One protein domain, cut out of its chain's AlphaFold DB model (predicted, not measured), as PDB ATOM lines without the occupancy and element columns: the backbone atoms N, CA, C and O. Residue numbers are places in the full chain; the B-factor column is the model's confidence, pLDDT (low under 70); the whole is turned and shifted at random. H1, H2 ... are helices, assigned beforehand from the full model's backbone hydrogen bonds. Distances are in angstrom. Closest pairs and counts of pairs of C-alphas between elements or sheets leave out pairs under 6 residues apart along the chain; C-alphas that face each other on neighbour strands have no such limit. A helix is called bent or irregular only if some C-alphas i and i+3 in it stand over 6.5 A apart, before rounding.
ATOM      1  N   GLN A 103      -1.077  -6.649 -45.291       80.06
ATOM      2  CA  GLN A 103      -1.844  -7.233 -44.186       80.06
ATOM      3  C   GLN A 103      -0.970  -7.634 -42.984       80.06
ATOM      4  O   GLN A 103      -1.457  -7.670 -41.858       80.06
ATOM      5  N   ALA A 104       0.317  -7.927 -43.200       76.69
ATOM      6  CA  ALA A 104       1.253  -8.270 -42.128       76.69
ATOM      7  C   ALA A 104       1.974  -7.037 -41.553       76.69
ATOM      8  O   ALA A 104       2.366  -7.038 -40.387       76.69
ATOM      9  N   VAL A 105       2.165  -5.992 -42.366       78.06
ATOM     10  CA  VAL A 105       3.062  -4.869 -42.053       78.06
ATOM     11  C   VAL A 105       2.304  -3.617 -41.594       78.06
ATOM     12  O   VAL A 105       2.654  -3.026 -40.570       78.06
ATOM     13  N   CYS A 106       1.233  -3.231 -42.291       80.56
ATOM     14  CA  CYS A 106       0.453  -2.028 -41.978       80.56
ATOM     15  C   CYS A 106      -0.188  -2.012 -40.571       80.56
ATOM     16  O   CYS A 106      -0.179  -0.940 -39.960       80.56
ATOM     17  N   PRO A 107      -0.673  -3.134 -39.988       82.75
ATOM     18  CA  PRO A 107      -1.215  -3.119 -38.627       82.75
ATOM     19  C   PRO A 107      -0.157  -2.781 -37.565       82.75
ATOM     20  O   PRO A 107      -0.469  -2.197 -36.527       82.75
ATOM     21  N   LEU A 108       1.108  -3.133 -37.825       80.25
ATOM     22  CA  LEU A 108       2.221  -2.924 -36.900       80.25
ATOM     23  C   LEU A 108       2.718  -1.472 -36.911       80.25
ATOM     24  O   LEU A 108       3.197  -0.987 -35.886       80.25
ATOM     25  N   TRP A 109       2.578  -0.760 -38.035       79.38
ATOM     26  CA  TRP A 109       3.095   0.602 -38.206       79.38
ATOM     27  C   TRP A 109       2.583   1.577 -37.141       79.38
ATOM     28  O   TRP A 109       3.389   2.158 -36.417       79.38
ATOM     29  N   GLY A 110       1.263   1.695 -36.970       69.69
ATOM     30  CA  GLY A 110       0.675   2.658 -36.029       69.69
ATOM     31  C   GLY A 110       1.071   2.452 -34.560       69.69
ATOM     32  O   GLY A 110       1.034   3.401 -33.780       69.69
ATOM     33  N   ARG A 111       1.487   1.234 -34.180       70.00
ATOM     34  CA  ARG A 111       1.847   0.874 -32.796       70.00
ATOM     35  C   ARG A 111       3.355   0.737 -32.549       70.00
ATOM     36  O   ARG A 111       3.777   0.877 -31.404       70.00
ATOM     37  N   HIS A 112       4.152   0.469 -33.588       71.88
ATOM     38  CA  HIS A 112       5.574   0.120 -33.450       71.88
ATOM     39  C   HIS A 112       6.535   0.890 -34.373       71.88
ATOM     40  O   HIS A 112       7.727   0.907 -34.083       71.88
ATOM     41  N   ALA A 113       6.070   1.550 -35.443       70.81
ATOM     42  CA  ALA A 113       6.950   2.343 -36.318       70.81
ATOM     43  C   ALA A 113       7.193   3.778 -35.812       70.81
ATOM     44  O   ALA A 113       8.081   4.465 -36.315       70.81
ATOM     45  N   PHE A 114       6.425   4.245 -34.821       76.50
ATOM     46  CA  PHE A 114       6.539   5.593 -34.264       76.50
ATOM     47  C   PHE A 114       7.070   5.552 -32.822       76.50
ATOM     48  O   PHE A 114       6.437   4.918 -31.974       76.50
ATOM     49  N   PRO A 115       8.180   6.248 -32.499       74.19
ATOM     50  CA  PRO A 115       8.670   6.356 -31.126       74.19
ATOM     51  C   PRO A 115       7.609   6.935 -30.182       74.19
ATOM     52  O   PRO A 115       6.849   7.832 -30.567       74.19
ATOM     53  N   GLN A 116       7.566   6.458 -28.939       70.50
ATOM     54  CA  GLN A 116       6.643   6.990 -27.931       70.50
ATOM     55  C   GLN A 116       6.917   8.482 -27.685       70.50
ATOM     56  O   GLN A 116       8.064   8.918 -27.663       70.50
ATOM     57  N   GLY A 117       5.854   9.282 -27.567       64.75
ATOM     58  CA  GLY A 117       5.949  10.744 -27.455       64.75
ATOM     59  C   GLY A 117       6.268  11.486 -28.763       64.75
ATOM     60  O   GLY A 117       6.199  12.713 -28.787       64.75
ATOM     61  N   SER A 118       6.566  10.790 -29.869       67.81
ATOM     62  CA  SER A 118       6.723  11.441 -31.178       67.81
ATOM     63  C   SER A 118       5.399  12.026 -31.686       67.81
ATOM     64  O   SER A 118       4.318  11.504 -31.406       67.81
ATOM     65  N   TYR A 119       5.476  13.077 -32.509       69.62
ATOM     66  CA  TYR A 119       4.293  13.675 -33.142       69.62
ATOM     67  C   TYR A 119       3.487  12.662 -33.976       69.62
ATOM     68  O   TYR A 119       2.263  12.708 -33.957       69.62
ATOM     69  N   LEU A 120       4.155  11.710 -34.642       76.75
ATOM     70  CA  LEU A 120       3.494  10.648 -35.410       76.75
ATOM     71  C   LEU A 120       2.718   9.681 -34.503       76.75
ATOM     72  O   LEU A 120       1.594   9.304 -34.828       76.75
ATOM     73  N   SER A 121       3.275   9.338 -33.335       78.44
ATOM     74  CA  SER A 121       2.577   8.545 -32.317       78.44
ATOM     75  C   SER A 121       1.367   9.301 -31.750       78.44
ATOM     76  O   SER A 121       0.285   8.730 -31.636       78.44
ATOM     77  N   LEU A 122       1.511  10.596 -31.448       78.25
ATOM     78  CA  LEU A 122       0.404  11.429 -30.959       78.25
ATOM     79  C   LEU A 122      -0.705  11.596 -32.007       78.25
ATOM     80  O   LEU A 122      -1.874  11.434 -31.671       78.25
ATOM     81  N   TRP A 123      -0.351  11.853 -33.270       83.50
ATOM     82  CA  TRP A 123      -1.305  11.917 -34.378       83.50
ATOM     83  C   TRP A 123      -2.065  10.601 -34.547       83.50
ATOM     84  O   TRP A 123      -3.292  10.616 -34.567       83.50
ATOM     85  N   PHE A 124      -1.363   9.463 -34.611       83.38
ATOM     86  CA  PHE A 124      -2.011   8.167 -34.824       83.38
ATOM     87  C   PHE A 124      -2.998   7.833 -33.695       83.38
ATOM     88  O   PHE A 124      -4.120   7.401 -33.957       83.38
ATOM     89  N   ASN A 125      -2.621   8.108 -32.443       83.25
ATOM     90  CA  ASN A 125      -3.495   7.920 -31.281       83.25
ATOM     91  C   ASN A 125      -4.661   8.930 -31.207       83.25
ATOM     92  O   ASN A 125      -5.638   8.654 -30.517       83.25
ATOM     93  N   ALA A 126      -4.583  10.066 -31.911       83.81
ATOM     94  CA  ALA A 126      -5.644  11.075 -31.996       83.81
ATOM     95  C   ALA A 126      -6.620  10.868 -33.175       83.81
ATOM     96  O   ALA A 126      -7.623  11.577 -33.270       83.81
ATOM     97  N   LEU A 127      -6.350   9.915 -34.077       83.44
ATOM     98  CA  LEU A 127      -7.290   9.509 -35.127       83.44
ATOM     99  C   LEU A 127      -8.567   8.895 -34.531       83.44
ATOM    100  O   LEU A 127      -8.550   8.307 -33.449       83.44
ATOM    101  N   SER A 128      -9.677   8.967 -35.273       85.88
ATOM    102  CA  SER A 128     -10.894   8.251 -34.884       85.88
ATOM    103  C   SER A 128     -10.649   6.737 -34.885       85.88
ATOM    104  O   SER A 128      -9.893   6.224 -35.713       85.88
ATOM    105  N   TYR A 129     -11.337   5.997 -34.009       85.69
ATOM    106  CA  TYR A 129     -11.257   4.532 -33.981       85.69
ATOM    107  C   TYR A 129     -11.568   3.902 -35.352       85.69
ATOM    108  O   TYR A 129     -10.943   2.921 -35.745       85.69
ATOM    109  N   GLN A 130     -12.489   4.493 -36.122       85.75
ATOM    110  CA  GLN A 130     -12.843   4.003 -37.455       85.75
ATOM    111  C   GLN A 130     -11.715   4.218 -38.479       85.75
ATOM    112  O   GLN A 130     -11.531   3.385 -39.365       85.75
ATOM    113  N   ASP A 131     -10.932   5.291 -38.346       83.50
ATOM    114  CA  ASP A 131      -9.794   5.582 -39.225       83.50
ATOM    115  C   ASP A 131      -8.536   4.805 -38.822       83.50
ATOM    116  O   ASP A 131      -7.835   4.293 -39.692       83.50
ATOM    117  N   GLN A 132      -8.308   4.598 -37.521       85.81
ATOM    118  CA  GLN A 132      -7.312   3.636 -37.032       85.81
ATOM    119  C   GLN A 132      -7.596   2.231 -37.581       85.81
ATOM    120  O   GLN A 132      -6.681   1.564 -38.060       85.81
ATOM    121  N   LEU A 133      -8.865   1.806 -37.592       86.00
ATOM    122  CA  LEU A 133      -9.265   0.499 -38.111       86.00
ATOM    123  C   LEU A 133      -9.055   0.401 -39.635       86.00
ATOM    124  O   LEU A 133      -8.499  -0.591 -40.091       86.00
ATOM    125  N   ARG A 134      -9.349   1.458 -40.413       85.31
ATOM    126  CA  ARG A 134      -9.016   1.558 -41.860       85.31
ATOM    127  C   ARG A 134      -7.510   1.507 -42.171       85.31
ATOM    128  O   ARG A 134      -7.139   1.221 -43.311       85.31
ATOM    129  N   LEU A 135      -6.657   1.801 -41.188       85.06
ATOM    130  CA  LEU A 135      -5.193   1.725 -41.265       85.06
ATOM    131  C   LEU A 135      -4.622   0.416 -40.683       85.06
ATOM    132  O   LEU A 135      -3.409   0.206 -40.725       85.06
ATOM    133  N   GLN A 136      -5.467  -0.474 -40.158       83.19
ATOM    134  CA  GLN A 136      -5.054  -1.749 -39.555       83.19
ATOM    135  C   GLN A 136      -5.755  -2.978 -40.154       83.19
ATOM    136  O   GLN A 136      -5.208  -4.071 -40.052       83.19
ATOM    137  N   VAL A 137      -6.940  -2.839 -40.761       81.06
ATOM    138  CA  VAL A 137      -7.748  -3.956 -41.281       81.06
ATOM    139  C   VAL A 137      -8.540  -3.523 -42.523       81.06
ATOM    140  O   VAL A 137      -9.156  -2.457 -42.533       81.06
ATOM    141  N   GLY A 138      -8.582  -4.377 -43.550       80.44
ATOM    142  CA  GLY A 138      -9.352  -4.177 -44.787       80.44
ATOM    143  C   GLY A 138      -8.507  -4.409 -46.042       80.44
ATOM    144  O   GLY A 138      -7.343  -4.772 -45.936       80.44
ATOM    145  N   ASP A 139      -9.069  -4.182 -47.227       79.12
ATOM    146  CA  ASP A 139      -8.314  -4.245 -48.487       79.12
ATOM    147  C   ASP A 139      -7.644  -2.895 -48.797       79.12
ATOM    148  O   ASP A 139      -8.272  -1.841 -48.662       79.12
ATOM    149  N   GLY A 140      -6.387  -2.903 -49.256       80.50
ATOM    150  CA  GLY A 140      -5.676  -1.684 -49.659       80.50
ATOM    151  C   GLY A 140      -5.203  -0.820 -48.487       80.50
ATOM    152  O   GLY A 140      -5.088   0.401 -48.630       80.50
ATOM    153  N   ILE A 141      -4.926  -1.434 -47.332       85.38
ATOM    154  CA  ILE A 141      -4.466  -0.754 -46.109       85.38
ATOM    155  C   ILE A 141      -3.213   0.089 -46.383       85.38
ATOM    156  O   ILE A 141      -3.098   1.208 -45.879       85.38
ATOM    157  N   PHE A 142      -2.295  -0.399 -47.223       82.38
ATOM    158  CA  PHE A 142      -1.092   0.346 -47.595       82.38
ATOM    159  C   PHE A 142      -1.433   1.649 -48.326       82.38
ATOM    160  O   PHE A 142      -0.867   2.692 -48.013       82.38
ATOM    161  N   ARG A 143      -2.432   1.630 -49.215       83.31
ATOM    162  CA  ARG A 143      -2.894   2.826 -49.934       83.31
ATOM    163  C   ARG A 143      -3.584   3.832 -49.006       83.31
ATOM    164  O   ARG A 143      -3.451   5.040 -49.207       83.31
ATOM    165  N   ASN A 144      -4.279   3.355 -47.971       84.94
ATOM    166  CA  ASN A 144      -4.818   4.217 -46.915       84.94
ATOM    167  C   ASN A 144      -3.676   4.881 -46.124       84.94
ATOM    168  O   ASN A 144      -3.723   6.086 -45.886       84.94
ATOM    169  N   TRP A 145      -2.613   4.134 -45.795       82.81
ATOM    170  CA  TRP A 145      -1.397   4.688 -45.188       82.81
ATOM    171  C   TRP A 145      -0.698   5.709 -46.087       82.81
ATOM    172  O   TRP A 145      -0.358   6.787 -45.604       82.81
ATOM    173  N   GLU A 146      -0.514   5.426 -47.380       81.81
ATOM    174  CA  GLU A 146       0.053   6.378 -48.346       81.81
ATOM    175  C   GLU A 146      -0.746   7.686 -48.373       81.81
ATOM    176  O   GLU A 146      -0.159   8.766 -48.298       81.81
ATOM    177  N   TYR A 147      -2.081   7.602 -48.421       81.06
ATOM    178  CA  TYR A 147      -2.959   8.770 -48.422       81.06
ATOM    179  C   TYR A 147      -2.885   9.554 -47.103       81.06
ATOM    180  O   TYR A 147      -2.674  10.767 -47.121       81.06
ATOM    181  N   CYS A 148      -2.988   8.883 -45.952       79.88
ATOM    182  CA  CYS A 148      -2.895   9.535 -44.645       79.88
ATOM    183  C   CYS A 148      -1.515  10.171 -44.408       79.88
ATOM    184  O   CYS A 148      -1.446  11.298 -43.925       79.88
ATOM    185  N   LEU A 149      -0.423   9.512 -44.806       78.12
ATOM    186  CA  LEU A 149       0.928  10.076 -44.732       78.12
ATOM    187  C   LEU A 149       1.124  11.232 -45.722       78.12
ATOM    188  O   LEU A 149       1.826  12.185 -45.399       78.12
ATOM    189  N   MET A 150       0.498  11.193 -46.903       74.62
ATOM    190  CA  MET A 150       0.500  12.313 -47.850       74.62
ATOM    191  C   MET A 150      -0.239  13.533 -47.282       74.62
ATOM    192  O   MET A 150       0.293  14.637 -47.353       74.62
ATOM    193  N   MET A 151      -1.405  13.339 -46.659       72.12
ATOM    194  CA  MET A 151      -2.155  14.409 -45.982       72.12
ATOM    195  C   MET A 151      -1.455  14.918 -44.711       72.12
ATOM    196  O   MET A 151      -1.600  16.081 -44.342       72.12
ATOM    197  N   LEU A 152      -0.653  14.082 -44.047       71.38
ATOM    198  CA  LEU A 152       0.149  14.493 -42.895       71.38
ATOM    199  C   LEU A 152       1.398  15.304 -43.293       71.38
ATOM    200  O   LEU A 152       1.883  16.088 -42.480       71.38
ATOM    201  N   ARG A 153       1.904  15.192 -44.532       66.25
ATOM    202  CA  ARG A 153       3.059  15.995 -44.990       66.25
ATOM    203  C   ARG A 153       2.808  17.492 -44.865       66.25
ATOM    204  O   ARG A 153       3.636  18.157 -44.267       66.25
ATOM    205  N   SER A 154       1.659  18.008 -45.305       65.31
ATOM    206  CA  SER A 154       1.351  19.443 -45.175       65.31
ATOM    207  C   SER A 154       1.350  19.923 -43.715       65.31
ATOM    208  O   SER A 154       1.882  20.990 -43.422       65.31
ATOM    209  N   ASN A 155       0.832  19.102 -42.798       63.94
ATOM    210  CA  ASN A 155       0.789  19.371 -41.356       63.94
ATOM    211  C   ASN A 155       2.188  19.302 -40.697       63.94
ATOM    212  O   ASN A 155       2.482  20.039 -39.753       63.94
ATOM    213  N   LEU A 156       3.075  18.429 -41.193       63.12
ATOM    214  CA  LEU A 156       4.493  18.410 -40.811       63.12
ATOM    215  C   LEU A 156       5.243  19.620 -41.374       63.12
ATOM    216  O   LEU A 156       6.010  20.248 -40.646       63.12
ATOM    217  N   ASP A 157       5.015  19.950 -42.643       65.81
ATOM    218  CA  ASP A 157       5.666  21.053 -43.343       65.81
ATOM    219  C   ASP A 157       5.313  22.392 -42.677       65.81
ATOM    220  O   ASP A 157       6.196  23.214 -42.475       65.81
ATOM    221  N   GLU A 158       4.072  22.599 -42.222       68.00
ATOM    222  CA  GLU A 158       3.662  23.770 -41.427       68.00
ATOM    223  C   GLU A 158       4.431  23.890 -40.094       68.00
ATOM    224  O   GLU A 158       4.914  24.967 -39.728       68.00
ATOM    225  N   ARG A 159       4.640  22.769 -39.387       67.69
ATOM    226  CA  ARG A 159       5.458  22.725 -38.160       67.69
ATOM    227  C   ARG A 159       6.960  22.883 -38.417       67.69
ATOM    228  O   ARG A 159       7.681  23.347 -37.537       67.69
ATOM    229  N   LEU A 160       7.442  22.520 -39.604       72.00
ATOM    230  CA  LEU A 160       8.819  22.778 -40.033       72.00
ATOM    231  C   LEU A 160       9.015  24.242 -40.450       72.00
ATOM    232  O   LEU A 160      10.020  24.832 -40.060       72.00
ATOM    233  N   LYS A 161       8.048  24.842 -41.157       76.50
ATOM    234  CA  LYS A 161       8.027  26.265 -41.537       76.50
ATOM    235  C   LYS A 161       8.053  27.163 -40.310       76.50
ATOM    236  O   LYS A 161       9.035  27.867 -40.117       76.50
ATOM    237  N   THR A 162       7.089  27.014 -39.401       76.69
ATOM    238  CA  THR A 162       7.042  27.783 -38.142       76.69
ATOM    239  C   THR A 162       8.311  27.625 -37.291       76.69
ATOM    240  O   THR A 162       8.795  28.601 -36.719       76.69
ATOM    241  N   LYS A 163       8.921  26.429 -37.248       77.25
ATOM    242  CA  LYS A 163      10.220  26.216 -36.580       77.25
ATOM    243  C   LYS A 163      11.389  26.908 -37.299       77.25
ATOM    244  O   LYS A 163      12.323  27.344 -36.627       77.25
TER     245      LYS A 163
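Overview. This is residues 103 to 163 of the 408 residues of an uncharacterized protein of Ascobolus immersus RN42 (UniProt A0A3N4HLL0). One long helix, H4, makes the length of the domain, and three short helices, H1, H2 and H3, gather along one side of its earlier part, with the last residues of H4, 157 to 163, sticking out past them. H1 runs nearly along H4 and packs on its first residues, while H2 and H3 stand steeply tilted to each other. The printed part has 61 residues with four named helices, in the order H1, H2, H3, H4, and no named strand; the class is all helix. The whole is compact, with a radius of gyration of the C-alphas of 12.0 A, yet elongated in outline, spanning 37 by 22 by 19 A.

Along the chain. H1, residues 103 to 113, begins with C-alpha 103 at (-1.844, -7.233, -44.186) and is 15.2 A long from first to last C-alpha. H1 is irregular, but only just: C-alphas 104 and 107 are 6.7 A apart. H2, residues 119 to 126, measures 10.3 A, and H3, residues 129 to 134, measures 8.7 A. H4, residues 141 to 163, runs 32.2 A from C-alpha 141 at (-4.466, -0.754, -46.109) to C-alpha 163 at (10.220, 26.216, -36.580). H4 has a kink of 28 degrees near residue 151; it is neither bent nor irregular, but only just, with C-alphas 151 and 154 at 6.2 A.

Arrangement. H4 touches H1 with residues 141 to 145 alone; the closest C-alphas of the two are those of Cys 106 and Phe 142, 6.3 A apart. The two run the same way at a shallow tilt of 24 degrees. H1 and H2 only just touch, with 3 pairs of C-alphas within 8 A, the closest being those of Gly 110 and Phe 124 at 6.2 A. They run opposite ways at a steep tilt of 68 degrees, only just short of about perpendicular. H2 and H3 are close but not clearly touching, their closest C-alphas, of Phe 124 and Gln 132, being 7.3 A apart. H3 and H4 are also close but not clearly touching, with the C-alphas of Arg 134 and Ile 141 closest at 6.6 A, and stand at a steep tilt of 62 degrees, opposite ways. H2 and H4 are near each other. H1 and H3 are only just apart, at 8.1 A. In H2 and H3 every O i to N i+4 pair is within hydrogen-bond range; in H4 17 of 19 are, and in H1 3 of 7, beside 4 of 8 O i to N i+3 pairs.

Size, cuts and confidence. The C-alphas farthest apart are those of Asp 139 and Lys 163, at 37.6 A. The printed part has no cut. The links H1 to H2 and H2 to H3 are tight, and the link H3 to H4 is short. The mean pLDDT of the printed part is 77.4; it is under 70 at residue 110, residues 117 to 119 and residues 153 to 159.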